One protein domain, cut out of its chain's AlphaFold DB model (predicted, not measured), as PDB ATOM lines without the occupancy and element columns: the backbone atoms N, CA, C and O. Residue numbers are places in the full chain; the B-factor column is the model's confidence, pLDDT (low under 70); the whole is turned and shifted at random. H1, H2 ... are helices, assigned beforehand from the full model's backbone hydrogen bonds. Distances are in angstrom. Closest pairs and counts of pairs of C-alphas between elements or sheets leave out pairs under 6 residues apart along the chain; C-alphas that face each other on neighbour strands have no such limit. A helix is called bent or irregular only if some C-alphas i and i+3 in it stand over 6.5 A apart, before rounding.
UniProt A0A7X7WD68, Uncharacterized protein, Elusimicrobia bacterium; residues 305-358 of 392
ATOM      1  N   GLU A 305     136.784 131.933  85.012       97.00
ATOM      2  CA  GLU A 305     137.963 132.740  85.312       97.00
ATOM      3  C   GLU A 305     138.226 133.811  84.248       97.00
ATOM      4  O   GLU A 305     139.015 134.723  84.506       97.00
ATOM      5  N   VAL A 306     137.573 133.730  83.081       97.06
ATOM      6  CA  VAL A 306     137.684 134.731  82.011       97.06
ATOM      7  C   VAL A 306     137.210 136.088  82.529       97.06
ATOM      8  O   VAL A 306     136.097 136.224  83.037       97.06
ATOM      9  N   LYS A 307     138.063 137.108  82.403       96.69
ATOM     10  CA  LYS A 307     137.784 138.482  82.840       96.69
ATOM     11  C   LYS A 307     138.204 139.489  81.778       96.69
ATOM     12  O   LYS A 307     139.124 139.238  81.000       96.69
ATOM     13  N   GLU A 308     137.568 140.655  81.818       95.88
ATOM     14  CA  GLU A 308     137.957 141.821  81.025       95.88
ATOM     15  C   GLU A 308     139.450 142.151  81.213       95.88
ATOM     16  O   GLU A 308     140.001 142.123  82.321       95.88
ATOM     17  N   GLY A 309     140.112 142.480  80.108       92.19
ATOM     18  CA  GLY A 309     141.512 142.871  80.050       92.19
ATOM     19  C   GLY A 309     142.503 141.709  80.082       92.19
ATOM     20  O   GLY A 309     143.704 141.971  80.175       92.19
ATOM     21  N   MET A 310     142.044 140.454  80.028       94.44
ATOM     22  CA  MET A 310     142.913 139.302  79.771       94.44
ATOM     23  C   MET A 310     143.376 139.292  78.310       94.44
ATOM     24  O   MET A 310     142.613 139.627  77.410       94.44
ATOM     25  N   VAL A 311     144.627 138.902  78.068       93.19
ATOM     26  CA  VAL A 311     145.215 138.852  76.722       93.19
ATOM     27  C   VAL A 311     145.235 137.401  76.253       93.19
ATOM     28  O   VAL A 311     145.842 136.551  76.901       93.19
ATOM     29  N   LEU A 312     144.586 137.115  75.129       93.94
ATOM     30  CA  LEU A 312     144.588 135.799  74.493       93.94
ATOM     31  C   LEU A 312     145.955 135.482  73.879       93.94
ATOM     32  O   LEU A 312     146.625 136.365  73.337       93.94
ATOM     33  N   SER A 313     146.354 134.208  73.921       92.44
ATOM     34  CA  SER A 313     147.537 133.748  73.192       92.44
ATOM     35  C   SER A 313     147.319 133.766  71.676       92.44
ATOM     36  O   SER A 313     146.198 133.639  71.174       92.44
ATOM     37  N   SER A 314     148.413 133.880  70.921       88.12
ATOM     38  CA  SER A 314     148.402 133.852  69.453       88.12
ATOM     39  C   SER A 314     147.787 132.559  68.885       88.12
ATOM     40  O   SER A 314     147.184 132.571  67.811       88.12
ATOM     41  N   SER A 315     147.921 131.435  69.596       90.31
ATOM     42  CA  SER A 315     147.263 130.147  69.317       90.31
ATOM     43  C   SER A 315     145.757 130.225  69.559       90.31
ATOM     44  O   SER A 315     144.989 129.891  68.660       90.31
ATOM     45  N   SER A 316     145.333 130.724  70.722       94.25
ATOM     46  CA  SER A 316     143.919 130.893  71.072       94.25
ATOM     47  C   SER A 316     143.177 131.786  70.077       94.25
ATOM     48  O   SER A 316     142.109 131.412  69.607       94.25
ATOM     49  N   ILE A 317     143.766 132.916  69.671       93.06
ATOM     50  CA  ILE A 317     143.166 133.828  68.679       93.06
ATOM     51  C   ILE A 317     142.974 133.126  67.333       93.06
ATOM     52  O   ILE A 317     141.934 133.282  66.698       93.06
ATOM     53  N   LYS A 318     143.955 132.328  66.889       91.75
ATOM     54  CA  LYS A 318     143.835 131.552  65.645       91.75
ATOM     55  C   LYS A 318     142.709 130.525  65.732       91.75
ATOM     56  O   LYS A 318     141.957 130.399  64.770       91.75
ATOM     57  N   SER A 319     142.577 129.837  66.866       92.94
ATOM     58  CA  SER A 319     141.483 128.892  67.103       92.94
ATOM     59  C   SER A 319     140.124 129.597  67.096       92.94
ATOM     60  O   SER A 319     139.225 129.165  66.382       92.94
ATOM     61  N   LEU A 320     139.992 130.730  67.793       94.44
ATOM     62  CA  LEU A 320     138.750 131.509  67.842       94.44
ATOM     63  C   LEU A 320     138.357 132.069  66.470       94.44
ATOM     64  O   LEU A 320     137.207 131.956  66.067       94.44
ATOM     65  N   ARG A 321     139.313 132.607  65.703       93.75
ATOM     66  CA  ARG A 321     139.059 133.114  64.341       93.75
ATOM     67  C   ARG A 321     138.707 132.013  63.339       93.75
ATOM     68  O   ARG A 321     138.181 132.313  62.272       93.75
ATOM     69  N   SER A 322     139.015 130.753  63.645       93.75
ATOM     70  CA  SER A 322     138.631 129.615  62.802       93.75
ATOM     71  C   SER A 322     137.211 129.104  63.068       93.75
ATOM     72  O   SER A 322     136.648 128.407  62.224       93.75
ATOM     73  N   ASP A 323     136.623 129.467  64.209       94.44
ATOM     74  CA  ASP A 323     135.276 129.070  64.608       94.44
ATOM     75  C   ASP A 323     134.252 130.129  64.168       94.44
ATOM     76  O   ASP A 323     134.332 131.295  64.549       94.44
ATOM     77  N   LYS A 324     133.266 129.707  63.368       94.31
ATOM     78  CA  LYS A 324     132.265 130.596  62.760       94.31
ATOM     79  C   LYS A 324     131.349 131.294  63.772       94.31
ATOM     80  O   LYS A 324     130.816 132.347  63.438       94.31
ATOM     81  N   GLU A 325     131.097 130.704  64.942       93.69
ATOM     82  CA  GLU A 325     130.162 131.267  65.930       93.69
ATOM     83  C   GLU A 325     130.797 132.447  66.673       93.69
ATOM     84  O   GLU A 325     130.132 133.450  66.935       93.69
ATOM     85  N   ILE A 326     132.088 132.339  66.993       95.00
ATOM     86  CA  ILE A 326     132.791 133.309  67.839       95.00
ATOM     87  C   ILE A 326     133.697 134.266  67.058       95.00
ATOM     88  O   ILE A 326     133.972 135.355  67.561       95.00
ATOM     89  N   SER A 327     134.125 133.926  65.835       95.12
ATOM     90  CA  SER A 327     135.086 134.735  65.068       95.12
ATOM     91  C   SER A 327     134.659 136.196  64.918       95.12
ATOM     92  O   SER A 327     135.497 137.081  65.042       95.12
ATOM     93  N   VAL A 328     133.354 136.448  64.748       94.31
ATOM     94  CA  VAL A 328     132.774 137.791  64.560       94.31
ATOM     95  C   VAL A 328     133.130 138.743  65.710       94.31
ATOM     96  O   VAL A 328     133.308 139.936  65.490       94.31
ATOM     97  N   PHE A 329     133.286 138.226  66.931       93.75
ATOM     98  CA  PHE A 329     133.623 139.036  68.107       93.75
ATOM     99  C   PHE A 329     135.133 139.290  68.260       93.75
ATOM    100  O   PHE A 329     135.534 140.147  69.046       93.75
ATOM    101  N   PHE A 330     135.976 138.552  67.530       93.12
ATOM    102  CA  PHE A 330     137.441 138.565  67.664       93.12
ATOM    103  C   PHE A 330     138.177 138.984  66.382       93.12
ATOM    104  O   PHE A 330     139.411 138.884  66.305       93.12
ATOM    105  N   ASP A 331     137.452 139.481  65.381       87.12
ATOM    106  CA  ASP A 331     138.059 140.065  64.186       87.12
ATOM    107  C   ASP A 331     138.866 141.325  64.552       87.12
ATOM    108  O   ASP A 331     140.050 141.398  64.213       87.12
ATOM    109  N   ASP A 332     138.308 142.205  65.392       85.44
ATOM    110  CA  ASP A 332     138.932 143.459  65.859       85.44
ATOM    111  C   ASP A 332     139.686 143.330  67.200       85.44
ATOM    112  O   ASP A 332     139.854 144.292  67.951       85.44
ATOM    113  N   TYR A 333     140.141 142.125  67.550       87.06
ATOM    114  CA  TYR A 333     140.897 141.912  68.785       87.06
ATOM    115  C   TYR A 333     142.291 142.571  68.737       87.06
ATOM    116  O   TYR A 333     143.091 142.278  67.847       87.06
ATOM    117  N   TYR A 334     142.615 143.376  69.757       84.19
ATOM    118  CA  TYR A 334     143.935 143.986  69.971       84.19
ATOM    119  C   TYR A 334     144.625 143.426  71.225       84.19
ATOM    120  O   TYR A 334     143.984 142.973  72.173       84.19
ATOM    121  N   LYS A 335     145.960 143.542  71.305       83.88
ATOM    122  CA  LYS A 335     146.758 143.102  72.475       83.88
ATOM    123  C   LYS A 335     146.587 143.945  73.749       83.88
ATOM    124  O   LYS A 335     147.329 143.753  74.709       83.88
ATOM    125  N   ASP A 336     145.606 144.842  73.780       83.25
ATOM    126  CA  ASP A 336     145.204 145.583  74.981       83.25
ATOM    127  C   ASP A 336     144.368 144.722  75.954       83.25
ATOM    128  O   ASP A 336     144.193 145.083  77.123       83.25
ATOM    129  N   GLY A 337     143.930 143.547  75.487       90.88
ATOM    130  CA  GLY A 337     143.121 142.582  76.223       90.88
ATOM    131  C   GLY A 337     141.670 142.576  75.747       90.88
ATOM    132  O   GLY A 337     141.223 143.510  75.087       90.88
ATOM    133  N   ILE A 338     140.949 141.506  76.078       94.81
ATOM    134  CA  ILE A 338     139.540 141.349  75.714       94.81
ATOM    135  C   ILE A 338     138.680 142.375  76.449       94.81
ATOM    136  O   ILE A 338     138.868 142.597  77.649       94.81
ATOM    137  N   ASP A 339     137.735 142.992  75.752       95.56
ATOM    138  CA  ASP A 339     136.738 143.834  76.403       95.56
ATOM    139  C   ASP A 339     135.719 142.988  77.192       95.56
ATOM    140  O   ASP A 339     135.779 141.752  77.242       95.56
ATOM    141  N   LYS A 340     134.792 143.666  77.870       96.44
ATOM    142  CA  LYS A 340     133.778 143.005  78.692       96.44
ATOM    143  C   LYS A 340     132.841 142.114  77.864       96.44
ATOM    144  O   LYS A 340     132.514 141.017  78.309       96.44
ATOM    145  N   GLU A 341     132.434 142.556  76.676       96.06
ATOM    146  CA  GLU A 341     131.531 141.794  75.809       96.06
ATOM    147  C   GLU A 341     132.234 140.541  75.269       96.06
ATOM    148  O   GLU A 341     131.714 139.430  75.381       96.06
ATOM    149  N   GLN A 342     133.463 140.695  74.776       96.75
ATOM    150  CA  GLN A 342     134.329 139.604  74.343       96.75
ATOM    151  C   GLN A 342     134.565 138.590  75.467       96.75
ATOM    152  O   GLN A 342     134.523 137.385  75.216       96.75
ATOM    153  N   ALA A 343     134.771 139.046  76.707       97.38
ATOM    154  CA  ALA A 343     134.929 138.171  77.868       97.38
ATOM    155  C   ALA A 343     133.665 137.343  78.155       97.38
ATOM    156  O   ALA A 343     133.765 136.133  78.369       97.38
ATOM    157  N   GLU A 344     132.483 137.962  78.121       97.38
ATOM    158  CA  GLU A 344     131.201 137.278  78.330       97.38
ATOM    159  C   GLU A 344     130.924 136.246  77.225       97.38
ATOM    160  O   GLU A 344     130.587 135.093  77.515       97.38
ATOM    161  N   LYS A 345     131.135 136.619  75.956       97.06
ATOM    162  CA  LYS A 345     130.963 135.715  74.806       97.06
ATOM    163  C   LYS A 345     131.944 134.552  74.841       97.06
ATOM    164  O   LYS A 345     131.544 133.412  74.610       97.06
ATOM    165  N   LEU A 346     133.203 134.818  75.176       96.94
ATOM    166  CA  LEU A 346     134.227 133.788  75.300       96.94
ATOM    167  C   LEU A 346     133.927 132.822  76.446       96.94
ATOM    168  O   LEU A 346     134.038 131.611  76.268       96.94
ATOM    169  N   SER A 347     133.516 133.341  77.605       97.06
ATOM    170  CA  SER A 347     133.109 132.522  78.748       97.06
ATOM    171  C   SER A 347     131.948 131.590  78.375       97.06
ATOM    172  O   SER A 347     132.014 130.385  78.620       97.06
ATOM    173  N   TYR A 348     130.929 132.121  77.692       96.31
ATOM    174  CA  TYR A 348     129.786 131.345  77.216       96.31
ATOM    175  C   TYR A 348     130.170 130.279  76.177       96.31
ATOM    176  O   TYR A 348     129.723 129.135  76.265       96.31
ATOM    177  N   TRP A 349     131.032 130.618  75.219       96.00
ATOM    178  CA  TRP A 349     131.535 129.669  74.225       96.00
ATOM    179  C   TRP A 349     132.350 128.539  74.873       96.00
ATOM    180  O   TRP A 349     132.132 127.368  74.567       96.00
ATOM    181  N   LEU A 350     133.201 128.852  75.859       96.06
ATOM    182  CA  LEU A 350     133.943 127.842  76.624       96.06
ATOM    183  C   LEU A 350     133.032 126.913  77.435       96.06
ATOM    184  O   LEU A 350     133.369 125.744  77.606       96.06
ATOM    185  N   LEU A 351     131.879 127.399  77.909       95.50
ATOM    186  CA  LEU A 351     130.886 126.558  78.587       95.50
ATOM    187  C   LEU A 351     130.229 125.545  77.644       95.50
ATOM    188  O   LEU A 351     129.901 124.439  78.068       95.50
ATOM    189  N   LYS A 352     130.034 125.902  76.370       94.50
ATOM    190  CA  LYS A 352     129.481 124.982  75.366       94.50
ATOM    191  C   LYS A 352     130.471 123.890  74.972       94.50
ATOM    192  O   LYS A 352     130.063 122.775  74.652       94.50
ATOM    193  N   ILE A 353     131.760 124.211  74.973       91.88
ATOM    194  CA  ILE A 353     132.807 123.303  74.515       91.88
ATOM    195  C   ILE A 353     133.184 122.305  75.605       91.88
ATOM    196  O   ILE A 353     133.351 122.651  76.774       91.88
ATOM    197  N   ASP A 354     133.335 121.046  75.190       83.69
ATOM    198  CA  ASP A 354     133.805 119.943  76.035       83.69
ATOM    199  C   ASP A 354     132.984 119.774  77.331       83.69
ATOM    200  O   ASP A 354     133.511 119.544  78.420       83.69
ATOM    201  N   GLY A 355     131.662 119.978  77.235       85.06
ATOM    202  CA  GLY A 355     130.743 119.854  78.370       85.06
ATOM    203  C   GLY A 355     131.045 120.820  79.522       85.06
ATOM    204  O   GLY A 355     130.879 120.454  80.685       85.06
ATOM    205  N   GLY A 356     131.541 122.022  79.215       83.81
ATOM    206  CA  GLY A 356     131.869 123.056  80.198       83.81
ATOM    207  C   GLY A 356     133.276 122.962  80.784       83.81
ATOM    208  O   GLY A 356     133.617 123.735  81.677       83.81
ATOM    209  N   LYS A 357     134.106 122.037  80.285       90.12
ATOM    210  CA  LYS A 357     135.519 121.904  80.675       90.12
ATOM    211  C   LYS A 357     136.475 122.628  79.732       90.12
ATOM    212  O   LYS A 357     137.688 122.557  79.941       90.12
ATOM    213  N   GLY A 358     135.945 123.344  78.736       92.44
ATOM    214  CA  GLY A 358     136.726 124.170  77.829       92.44
ATOM    215  C   GLY A 358     137.667 125.107  78.589       92.44
ATOM    216  O   GLY A 358     137.260 125.847  79.488       92.44
TER     217      GLY A 358
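This is residues 305 to 358 of the 392 residues of an uncharacterized protein of Elusimicrobia bacterium (UniProt A0A7X7WD68). One long helix, H3, runs roughly along the longest axis, and a pair of short helices, H1 and H2, sits to one side of its first half. The stretch from residue 305 to 309 runs beside the beginning of H3, the chain then turns and crosses over to H1, and after H2 the loop of residues 331 to 339 leads back to H3. The printed part has 54 residues with three named helices in the order H1, H2, H3 and no named strand, and the class is all helix. It is compact, with a radius of gyration of the C-alphas of 10.3 A, and the C-alphas span 30 by 22 by 17 A.

H3, residues 340 to 356, is the longest helix. It only just touches H2, residues 327 to 330, with 3 pairs of C-alphas within 8 A. H3 touches H2 with residues 342 to 345 alone. The closest C-alphas of the two are those of Phe 329 and Gln 342, 6.3 A apart, and their centres are 12.5 A apart. H2 also touches H1, residues 314 to 322. Their closest C-alphas, those of Arg 321 and Ser 327, are 4.4 A apart, and the centres are 10.1 A apart. H1 and H3 are apart. In H1 every O i to N i+4 pair is within hydrogen-bond range, and in H3 10 of 13 are; H2 is too short for such a pair, but its one O i to N i+3 pair is within range.

H3 measures 20.1 A from its first to its last C-alpha, from C-alpha 340 at (133.778, 143.005, 78.692) to C-alpha 356 at (131.869, 123.056, 80.198). It is irregular: C-alphas 351 and 354 are 7.7 A apart, against about 5 A in a regular helix, and its line is a rough one. H2 has four residues, Ser 327 to Phe 330, and measures 5.2 A. H1 has nine residues and measures 12.6 A, beginning with C-alpha 314 at (148.402, 133.852, 69.453).

The two C-alphas farthest apart are those of Asp 336 and Gly 355, at 29.7 A. The first and last printed C-alphas, of Glu 305 and Gly 358, are 11.4 A apart. The printed part has no cut. The link from H1 to H2 is tight, with 4 residues, and the link from H2 to H3 is short, with 9 residues. The mean pLDDT of the printed part is 92.8, and no printed residue is under 70.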